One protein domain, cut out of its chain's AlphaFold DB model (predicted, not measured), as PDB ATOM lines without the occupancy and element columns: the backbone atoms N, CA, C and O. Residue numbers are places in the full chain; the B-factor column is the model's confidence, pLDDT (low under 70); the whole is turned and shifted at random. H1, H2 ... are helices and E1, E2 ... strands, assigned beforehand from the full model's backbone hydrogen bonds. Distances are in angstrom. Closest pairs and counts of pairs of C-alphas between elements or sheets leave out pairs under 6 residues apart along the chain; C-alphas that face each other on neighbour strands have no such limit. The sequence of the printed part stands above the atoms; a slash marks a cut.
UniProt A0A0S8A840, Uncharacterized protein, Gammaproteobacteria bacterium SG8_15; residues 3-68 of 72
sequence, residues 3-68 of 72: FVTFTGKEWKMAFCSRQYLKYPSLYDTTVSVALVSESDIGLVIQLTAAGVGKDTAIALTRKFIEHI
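What this domain is: This is residues 3 to 68 of the 72 residues of an uncharacterized protein of Gammaproteobacteria bacterium SG8_15 (UniProt A0A0S8A840). A long, narrow sheet of four strands, twisted, curls round a single helix, H1, which covers one face while the other face is bare. E2, E3 and E4 run lengthwise side by side as two long hairpins, and the short first strand E1 folds back on the beginning of E2 at one end. The printed part has 66 residues, with four named strands and then one named helix in the order E1 E2 E3 E4 H1; the sheet's order is E1 - E2 - E3 - E4, all antiparallel, and the class is mixed, helices and strands. The whole is loose, with a radius of gyration of the C-alphas of 13.6 A, and is a rod spanning 46 by 17 by 15 A.

How they stand to each other: E1, residues 3 to 6, and E2, residues 9 to 19, form a hairpin at 111 degrees between their directions; N 4 and O 11 are 2.8 A apart, within hydrogen-bond range. E2 and E3, residues 27 to 35, form a hairpin at 166 degrees, with N 14 and O 32 at 2.8 A. E3 and E4, residues 44 to 52, form the next hairpin at 171 degrees, with N 31 and O 47 at 2.8 A. The four strands are a meander, each the antiparallel neighbour of the one before. E1 and E4 are the edge strands, and they are apart. H1, residues 54 to 66, is on the sheet, which makes two layers, a helix on one face of a sheet. The closest C-alphas of E3 and H1 are those of Tyr 27 and Lys 54, 5.9 A apart. For E4 and H1 they are those of Ala 49 and Ala 57, at 6.3 A. E2 and H1 are near each other, with 7 pairs of C-alphas within 10 A. In H1 every O i to N i+4 pair is within hydrogen-bond range.

Where its parts are: E1 begins at C-alpha 3, (89.376, -8.524, -18.607), and is 10.0 A long from first to last C-alpha. E2 measures 31.6 A and ends at C-alpha 19, (65.691, -0.353, -18.118). E3 measures 26.4 A and E4 23.2 A. H1 measures 18.4 A and ends at C-alpha 66, (82.034, -14.797, -5.742).

The domain as a whole: The two C-alphas farthest apart are those of Lys 22, between E2 and E3, and Asp 40, between E3 and E4, at 46.1 A. The links E1 to E2 and E4 to H1 are tight, E2 to E3 and E3 to E4 are short, and no link is long. The printed part has no cut. The mean pLDDT of the printed part is 91.8, and no printed residue is under 70.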
ATOM      1  N   PHE A   3      88.657  -7.450 -19.283       89.88
ATOM      2  CA  PHE A   3      89.376  -8.524 -18.607       89.88
ATOM      3  C   PHE A   3      89.319  -8.278 -17.101       89.88
ATOM      4  O   PHE A   3      89.581  -7.170 -16.632       89.88
ATOM      5  N   VAL A   4      88.934  -9.304 -16.352       89.12
ATOM      6  CA  VAL A   4      88.791  -9.264 -14.899       89.12
ATOM      7  C   VAL A   4      89.450 -10.492 -14.291       89.12
ATOM      8  O   VAL A   4      89.294 -11.609 -14.782       89.12
ATOM      9  N   THR A   5      90.167 -10.289 -13.192       88.19
ATOM     10  CA  THR A   5      90.796 -11.378 -12.447       88.19
ATOM     11  C   THR A   5      89.953 -11.680 -11.218       88.19
ATOM     12  O   THR A   5      89.828 -10.844 -10.325       88.19
ATOM     13  N   PHE A   6      89.384 -12.879 -11.153       83.25
ATOM     14  CA  PHE A   6      88.769 -13.411  -9.939       83.25
ATOM     15  C   PHE A   6      89.128 -14.888  -9.801       83.25
ATOM     16  O   PHE A   6      89.481 -15.540 -10.781       83.25
ATOM     17  N   THR A   7      89.139 -15.376  -8.557       79.56
ATOM     18  CA  THR A   7      89.506 -16.765  -8.202       79.56
ATOM     19  C   THR A   7      90.888 -17.207  -8.715       79.56
ATOM     20  O   THR A   7      91.137 -18.389  -8.926       79.56
ATOM     21  N   GLY A   8      91.813 -16.252  -8.887       84.69
ATOM     22  CA  GLY A   8      93.180 -16.504  -9.361       84.69
ATOM     23  C   GLY A   8      93.291 -16.812 -10.858       84.69
ATOM     24  O   GLY A   8      94.354 -17.233 -11.305       84.69
ATOM     25  N   LYS A   9      92.215 -16.611 -11.627       87.88
ATOM     26  CA  LYS A   9      92.148 -16.856 -13.071       87.88
ATOM     27  C   LYS A   9      91.738 -15.582 -13.812       87.88
ATOM     28  O   LYS A   9      91.096 -14.703 -13.232       87.88
ATOM     29  N   GLU A  10      92.125 -15.471 -15.081       91.69
ATOM     30  CA  GLU A  10      91.732 -14.346 -15.936       91.69
ATOM     31  C   GLU A  10      90.446 -14.684 -16.691       91.69
ATOM     32  O   GLU A  10      90.309 -15.750 -17.298       91.69
ATOM     33  N   TRP A  11      89.503 -13.746 -16.660       91.25
ATOM     34  CA  TRP A  11      88.198 -13.889 -17.275       91.25
ATOM     35  C   TRP A  11      87.896 -12.707 -18.176       91.25
ATOM     36  O   TRP A  11      88.200 -11.562 -17.852       91.25
ATOM     37  N   LYS A  12      87.199 -12.964 -19.278       93.69
ATOM     38  CA  LYS A  12      86.601 -11.920 -20.106       93.69
ATOM     39  C   LYS A  12      85.137 -11.759 -19.726       93.69
ATOM     40  O   LYS A  12      84.374 -12.719 -19.817       93.69
ATOM     41  N   MET A  13      84.741 -10.555 -19.316       93.06
ATOM     42  CA  MET A  13      83.392 -10.260 -18.833       93.06
ATOM     43  C   MET A  13      82.673  -9.213 -19.693       93.06
ATOM     44  O   MET A  13      83.254  -8.227 -20.151       93.06
ATOM     45  N   ALA A  14      81.368  -9.401 -19.871       94.06
ATOM     46  CA  ALA A  14      80.432  -8.411 -20.383       94.06
ATOM     47  C   ALA A  14      79.265  -8.256 -19.405       94.06
ATOM     48  O   ALA A  14      78.695  -9.254 -18.969       94.06
ATOM     49  N   PHE A  15      78.884  -7.015 -19.112       92.56
ATOM     50  CA  PHE A  15      77.688  -6.685 -18.346       92.56
ATOM     51  C   PHE A  15      76.789  -5.786 -19.192       92.56
ATOM     52  O   PHE A  15      77.241  -4.775 -19.730       92.56
ATOM     53  N   CYS A  16      75.515  -6.141 -19.298       94.31
ATOM     54  CA  CYS A  16      74.498  -5.346 -19.963       94.31
ATOM     55  C   CYS A  16      73.319  -5.163 -19.014       94.31
ATOM     56  O   CYS A  16      72.874  -6.127 -18.395       94.31
ATOM     57  N   SER A  17      72.802  -3.941 -18.923       94.06
ATOM     58  CA  SER A  17      71.584  -3.642 -18.179       94.06
ATOM     59  C   SER A  17      70.676  -2.766 -19.025       94.06
ATOM     60  O   SER A  17      71.123  -1.797 -19.641       94.06
ATOM     61  N   ARG A  18      69.396  -3.123 -19.060       95.88
ATOM     62  CA  ARG A  18      68.362  -2.464 -19.847       95.88
ATOM     63  C   ARG A  18      67.181  -2.123 -18.952       95.88
ATOM     64  O   ARG A  18      66.556  -3.015 -18.392       95.88
ATOM     65  N   GLN A  19      66.854  -0.840 -18.860       97.50
ATOM     66  CA  GLN A  19      65.691  -0.353 -18.118       97.50
ATOM     67  C   GLN A  19      64.398  -0.537 -18.924       97.50
ATOM     68  O   GLN A  19      64.376  -0.330 -20.141       97.50
ATOM     69  N   TYR A  20      63.305  -0.877 -18.245       97.06
ATOM     70  CA  TYR A  20      61.982  -0.948 -18.860       97.06
ATOM     71  C   TYR A  20      61.380   0.447 -19.042       97.06
ATOM     72  O   TYR A  20      61.312   1.234 -18.102       97.06
ATOM     73  N   LEU A  21      60.836   0.721 -20.232       97.12
ATOM     74  CA  LEU A  21      60.206   2.014 -20.534       97.12
ATOM     75  C   LEU A  21      58.930   2.260 -19.713       97.12
ATOM     76  O   LEU A  21      58.725   3.352 -19.199       97.12
ATOM     77  N   LYS A  22      58.069   1.239 -19.584       97.94
ATOM     78  CA  LYS A  22      56.792   1.332 -18.846       97.94
ATOM     79  C   LYS A  22      56.938   1.107 -17.338       97.94
ATOM     80  O   LYS A  22      56.034   1.455 -16.589       97.94
ATOM     81  N   TYR A  23      58.062   0.534 -16.905       96.94
ATOM     82  CA  TYR A  23      58.330   0.181 -15.509       96.94
ATOM     83  C   TYR A  23      59.751   0.627 -15.130       96.94
ATOM     84  O   TYR A  23      60.647  -0.208 -15.056       96.94
ATOM     85  N   PRO A  24      59.996   1.930 -14.892       95.06
ATOM     86  CA  PRO A  24      61.353   2.471 -14.744       95.06
ATOM     87  C   PRO A  24      62.160   1.899 -13.567       95.06
ATOM     88  O   PRO A  24      63.379   2.052 -13.516       95.06
ATOM     89  N   SER A  25      61.510   1.242 -12.608       96.44
ATOM     90  CA  SER A  25      62.176   0.543 -11.506       96.44
ATOM     91  C   SER A  25      62.715  -0.842 -11.883       96.44
ATOM     92  O   SER A  25      63.494  -1.406 -11.116       96.44
ATOM     93  N   LEU A  26      62.321  -1.391 -13.038       97.44
ATOM     94  CA  LEU A  26      62.664  -2.741 -13.476       97.44
ATOM     95  C   LEU A  26      63.709  -2.729 -14.586       97.44
ATOM     96  O   LEU A  26      63.711  -1.872 -15.478       97.44
ATOM     97  N   TYR A  27      64.588  -3.721 -14.520       97.44
ATOM     98  CA  TYR A  27      65.719  -3.889 -15.408       97.44
ATOM     99  C   TYR A  27      65.855  -5.349 -15.823       97.44
ATOM    100  O   TYR A  27      65.705  -6.258 -15.004       97.44
ATOM    101  N   ASP A  28      66.230  -5.545 -17.081       96.69
ATOM    102  CA  ASP A  28      66.836  -6.784 -17.548       96.69
ATOM    103  C   ASP A  28      68.344  -6.626 -17.487       96.69
ATOM    104  O   ASP A  28      68.900  -5.648 -17.985       96.69
ATOM    105  N   THR A  29      69.020  -7.582 -16.869       95.44
ATOM    106  CA  THR A  29      70.474  -7.594 -16.762       95.44
ATOM    107  C   THR A  29      71.007  -8.910 -17.291       95.44
ATOM    108  O   THR A  29      70.474  -9.970 -16.976       95.44
ATOM    109  N   THR A  30      72.053  -8.843 -18.109       95.50
ATOM    110  CA  THR A  30      72.764 -10.014 -18.620       95.50
ATOM    111  C   THR A  30      74.248  -9.859 -18.353       95.50
ATOM    112  O   THR A  30      74.846  -8.832 -18.674       95.50
ATOM    113  N   VAL A  31      74.839 -10.901 -17.784       94.12
ATOM    114  CA  VAL A  31      76.274 -11.025 -17.565       94.12
ATOM    115  C   VAL A  31      76.768 -12.215 -18.362       94.12
ATOM    116  O   VAL A  31      76.179 -13.290 -18.311       94.12
ATOM    117  N   SER A  32      77.844 -12.025 -19.114       94.38
ATOM    118  CA  SER A  32      78.564 -13.110 -19.778       94.38
ATOM    119  C   SER A  32      80.006 -13.103 -19.302       94.38
ATOM    120  O   SER A  32      80.647 -12.055 -19.316       94.38
ATOM    121  N   VAL A  33      80.505 -14.257 -18.871       92.69
ATOM    122  CA  VAL A  33      81.876 -14.440 -18.385       92.69
ATOM    123  C   VAL A  33      82.489 -15.653 -19.058       92.69
ATOM    124  O   VAL A  33      81.840 -16.690 -19.149       92.69
ATOM    125  N   ALA A  34      83.727 -15.529 -19.516       92.44
ATOM    126  CA  ALA A  34      84.473 -16.620 -20.128       92.44
ATOM    127  C   ALA A  34      85.858 -16.728 -19.492       92.44
ATOM    128  O   ALA A  34      86.556 -15.720 -19.382       92.44
ATOM    129  N   LEU A  35      86.244 -17.935 -19.081       91.75
ATOM    130  CA  LEU A  35      87.602 -18.240 -18.646       91.75
ATOM    131  C   LEU A  35      88.528 -18.198 -19.861       91.75
ATOM    132  O   LEU A  35      88.237 -18.832 -20.875       91.75
ATOM    133  N   VAL A  36      89.623 -17.448 -19.757       91.81
ATOM    134  CA  VAL A  36      90.581 -17.270 -20.862       91.81
ATOM    135  C   VAL A  36      92.022 -17.604 -20.475       91.81
ATOM    136  O   VAL A  36      92.897 -17.560 -21.333       91.81
ATOM    137  N   SER A  37      92.281 -17.955 -19.211       87.94
ATOM    138  CA  SER A  37      93.637 -18.233 -18.722       87.94
ATOM    139  C   SER A  37      94.109 -19.679 -18.893       87.94
ATOM    140  O   SER A  37      95.290 -19.938 -18.681       87.94
ATOM    141  N   GLU A  38      93.227 -20.615 -19.256       85.25
ATOM    142  CA  GLU A  38      93.570 -22.034 -19.413       85.25
ATOM    143  C   GLU A  38      93.478 -22.467 -20.878       85.25
ATOM    144  O   GLU A  38      92.621 -21.998 -21.629       85.25
ATOM    145  N   SER A  39      94.364 -23.373 -21.285       82.25
ATOM    146  CA  SER A  39      94.434 -23.888 -22.657       82.25
ATOM    147  C   SER A  39      93.669 -25.199 -22.861       82.25
ATOM    148  O   SER A  39      93.356 -25.550 -23.996       82.25
ATOM    149  N   ASP A  40      93.370 -25.918 -21.782       84.56
ATOM    150  CA  ASP A  40      92.793 -27.265 -21.767       84.56
ATOM    151  C   ASP A  40      91.360 -27.310 -21.217       84.56
ATOM    152  O   ASP A  40      90.623 -28.260 -21.488       84.56
ATOM    153  N   ILE A  41      90.937 -26.275 -20.484       81.06
ATOM    154  CA  ILE A  41      89.612 -26.183 -19.870       81.06
ATOM    155  C   ILE A  41      88.981 -24.826 -20.191       81.06
ATOM    156  O   ILE A  41      89.540 -23.771 -19.909       81.06
ATOM    157  N   GLY A  42      87.768 -24.849 -20.747       85.38
ATOM    158  CA  GLY A  42      86.977 -23.651 -21.024       85.38
ATOM    159  C   GLY A  42      85.697 -23.620 -20.195       85.38
ATOM    160  O   GLY A  42      84.991 -24.621 -20.098       85.38
ATOM    161  N   LEU A  43      85.369 -22.457 -19.630       88.81
ATOM    162  CA  LEU A  43      84.107 -22.229 -18.928       88.81
ATOM    163  C   LEU A  43      83.492 -20.912 -19.396       88.81
ATOM    164  O   LEU A  43      84.102 -19.854 -19.252       88.81
ATOM    165  N   VAL A  44      82.279 -20.987 -19.945       91.62
ATOM    166  CA  VAL A  44      81.465 -19.825 -20.310       91.62
ATOM    167  C   VAL A  44      80.198 -19.840 -19.473       91.62
ATOM    168  O   VAL A  44      79.479 -20.833 -19.419       91.62
ATOM    169  N   ILE A  45      79.932 -18.719 -18.823       91.50
ATOM    170  CA  ILE A  45      78.798 -18.518 -17.936       91.50
ATOM    171  C   ILE A  45      77.968 -17.377 -18.496       91.50
ATOM    172  O   ILE A  45      78.490 -16.297 -18.781       91.50
ATOM    173  N   GLN A  46      76.662 -17.604 -18.596       94.12
ATOM    174  CA  GLN A  46      75.688 -16.561 -18.876       94.12
ATOM    175  C   GLN A  46      74.654 -16.522 -17.760       94.12
ATOM    176  O   GLN A  46      74.020 -17.527 -17.449       94.12
ATOM    177  N   LEU A  47      74.496 -15.347 -17.159       94.00
ATOM    178  CA  LEU A  47      73.507 -15.090 -16.126       94.00
ATOM    179  C   LEU A  47      72.577 -13.986 -16.611       94.00
ATOM    180  O   LEU A  47      73.030 -12.882 -16.912       94.00
ATOM    181  N   THR A  48      71.279 -14.271 -16.636       95.31
ATOM    182  CA  THR A  48      70.246 -13.298 -16.989       95.31
ATOM    183  C   THR A  48      69.256 -13.163 -15.841       95.31
ATOM    184  O   THR A  48      68.720 -14.155 -15.353       95.31
ATOM    185  N   ALA A  49      69.006 -11.925 -15.423       95.62
ATOM    186  CA  ALA A  49      67.971 -11.574 -14.461       95.62
ATOM    187  C   ALA A  49      67.021 -10.579 -15.125       95.62
ATOM    188  O   ALA A  49      67.457  -9.496 -15.520       95.62
ATOM    189  N   ALA A  50      65.754 -10.962 -15.270       96.44
ATOM    190  CA  ALA A  50      64.765 -10.182 -15.999       96.44
ATOM    191  C   ALA A  50      63.731  -9.548 -15.065       96.44
ATOM    192  O   ALA A  50      63.296 -10.182 -14.103       96.44
ATOM    193  N   GLY A  51      63.333  -8.312 -15.360       96.50
ATOM    194  CA  GLY A  51      62.311  -7.595 -14.594       96.50
ATOM    195  C   GLY A  51      62.635  -7.422 -13.105       96.50
ATOM    196  O   GLY A  51      61.732  -7.488 -12.274       96.50
ATOM    197  N   VAL A  52      63.906  -7.217 -12.747       96.31
ATOM    198  CA  VAL A  52      64.354  -7.035 -11.353       96.31
ATOM    199  C   VAL A  52      64.825  -5.605 -11.091       96.31
ATOM    200  O   VAL A  52      65.153  -4.863 -12.015       96.31
ATOM    201  N   GLY A  53      64.893  -5.202  -9.820       96.81
ATOM    202  CA  GLY A  53      65.549  -3.947  -9.445       96.81
ATOM    203  C   GLY A  53      67.041  -3.966  -9.797       96.81
ATOM    204  O   GLY A  53      67.700  -5.002  -9.682       96.81
ATOM    205  N   LYS A  54      67.594  -2.815 -10.199       92.12
ATOM    206  CA  LYS A  54      69.007  -2.681 -10.605       92.12
ATOM    207  C   LYS A  54      69.980  -3.187  -9.534       92.12
ATOM    208  O   LYS A  54      70.862  -3.988  -9.835       92.12
ATOM    209  N   ASP A  55      69.790  -2.768  -8.285       94.44
ATOM    210  CA  ASP A  55      70.671  -3.159  -7.179       94.44
ATOM    211  C   ASP A  55      70.558  -4.656  -6.870       94.44
ATOM    212  O   ASP A  55      71.560  -5.314  -6.596       94.44
ATOM    213  N   THR A  56      69.356  -5.225  -7.005       95.19
ATOM    214  CA  THR A  56      69.124  -6.669  -6.886       95.19
ATOM    215  C   THR A  56      69.876  -7.444  -7.968       95.19
ATOM    216  O   THR A  56      70.522  -8.442  -7.656       95.19
ATOM    217  N   ALA A  57      69.850  -6.975  -9.220       93.44
ATOM    218  CA  ALA A  57      70.579  -7.606 -10.321       93.44
ATOM    219  C   ALA A  57      72.100  -7.582 -10.103       93.44
ATOM    220  O   ALA A  57      72.784  -8.586 -10.329       93.44
ATOM    221  N   ILE A  58      72.632  -6.451  -9.628       91.62
ATOM    222  CA  ILE A  58      74.059  -6.296  -9.312       91.62
ATOM    223  C   ILE A  58      74.449  -7.207  -8.143       91.62
ATOM    224  O   ILE A  58      75.454  -7.914  -8.226       91.62
ATOM    225  N   ALA A  59      73.648  -7.237  -7.075       94.31
ATOM    226  CA  ALA A  59      73.895  -8.092  -5.918       94.31
ATOM    227  C   ALA A  59      73.872  -9.583  -6.288       94.31
ATOM    228  O   ALA A  59      74.740 -10.332  -5.842       94.31
ATOM    229  N   LEU A  60      72.924 -10.006  -7.132       92.69
ATOM    230  CA  LEU A  60      72.859 -11.372  -7.652       92.69
ATOM    231  C   LEU A  60      74.114 -11.720  -8.458       92.69
ATOM    232  O   LEU A  60      74.737 -12.745  -8.202       92.69
ATOM    233  N   THR A  61      74.498 -10.848  -9.392       90.00
ATOM    234  CA  THR A  61      75.692 -11.020 -10.232       90.00
ATOM    235  C   THR A  61      76.947 -11.188  -9.380       90.00
ATOM    236  O   THR A  61      77.707 -12.133  -9.577       90.00
ATOM    237  N   ARG A  62      77.143 -10.299  -8.396       89.56
ATOM    238  CA  ARG A  62      78.290 -10.348  -7.487       89.56
ATOM    239  C   ARG A  62      78.322 -11.661  -6.707       89.56
ATOM    240  O   ARG A  62      79.323 -12.363  -6.772       89.56
ATOM    241  N   LYS A  63      77.216 -12.016  -6.043       91.56
ATOM    242  CA  LYS A  63      77.115 -13.268  -5.277       91.56
ATOM    243  C   LYS A  63      77.389 -14.488  -6.147       91.56
ATOM    244  O   LYS A  63      78.074 -15.404  -5.715       91.56
ATOM    245  N   PHE A  64      76.857 -14.500  -7.368       89.38
ATOM    246  CA  PHE A  64      77.066 -15.605  -8.292       89.38
ATOM    247  C   PHE A  64      78.554 -15.778  -8.612       89.38
ATOM    248  O   PHE A  64      79.075 -16.877  -8.460       89.38
ATOM    249  N   ILE A  65      79.246 -14.699  -8.991       85.25
ATOM    250  CA  ILE A  65      80.669 -14.745  -9.358       85.25
ATOM    251  C   ILE A  65      81.559 -15.087  -8.157       85.25
ATOM    252  O   ILE A  65      82.470 -15.896  -8.294       85.25
ATOM    253  N   GLU A  66      81.286 -14.517  -6.979       84.81
ATOM    254  CA  GLU A  66      82.034 -14.797  -5.742       84.81
ATOM    255  C   GLU A  66      81.959 -16.273  -5.322       84.81
ATOM    256  O   GLU A  66      82.896 -16.793  -4.720       84.81
ATOM    257  N   HIS A  67      80.865 -16.962  -5.655       86.00
ATOM    258  CA  HIS A  67      80.676 -18.379  -5.342       86.00
ATOM    259  C   HIS A  67      81.186 -19.338  -6.423       86.00
ATOM    260  O   HIS A  67      81.139 -20.555  -6.218       86.00
ATOM    261  N   ILE A  68      81.712 -18.836  -7.544       82.38
ATOM    262  CA  ILE A  68      82.400 -19.686  -8.518       82.38
ATOM    263  C   ILE A  68      83.688 -20.179  -7.860       82.38
ATOM    264  O   ILE A  68      84.649 -19.433  -7.697       82.38
TER     265      ILE A  68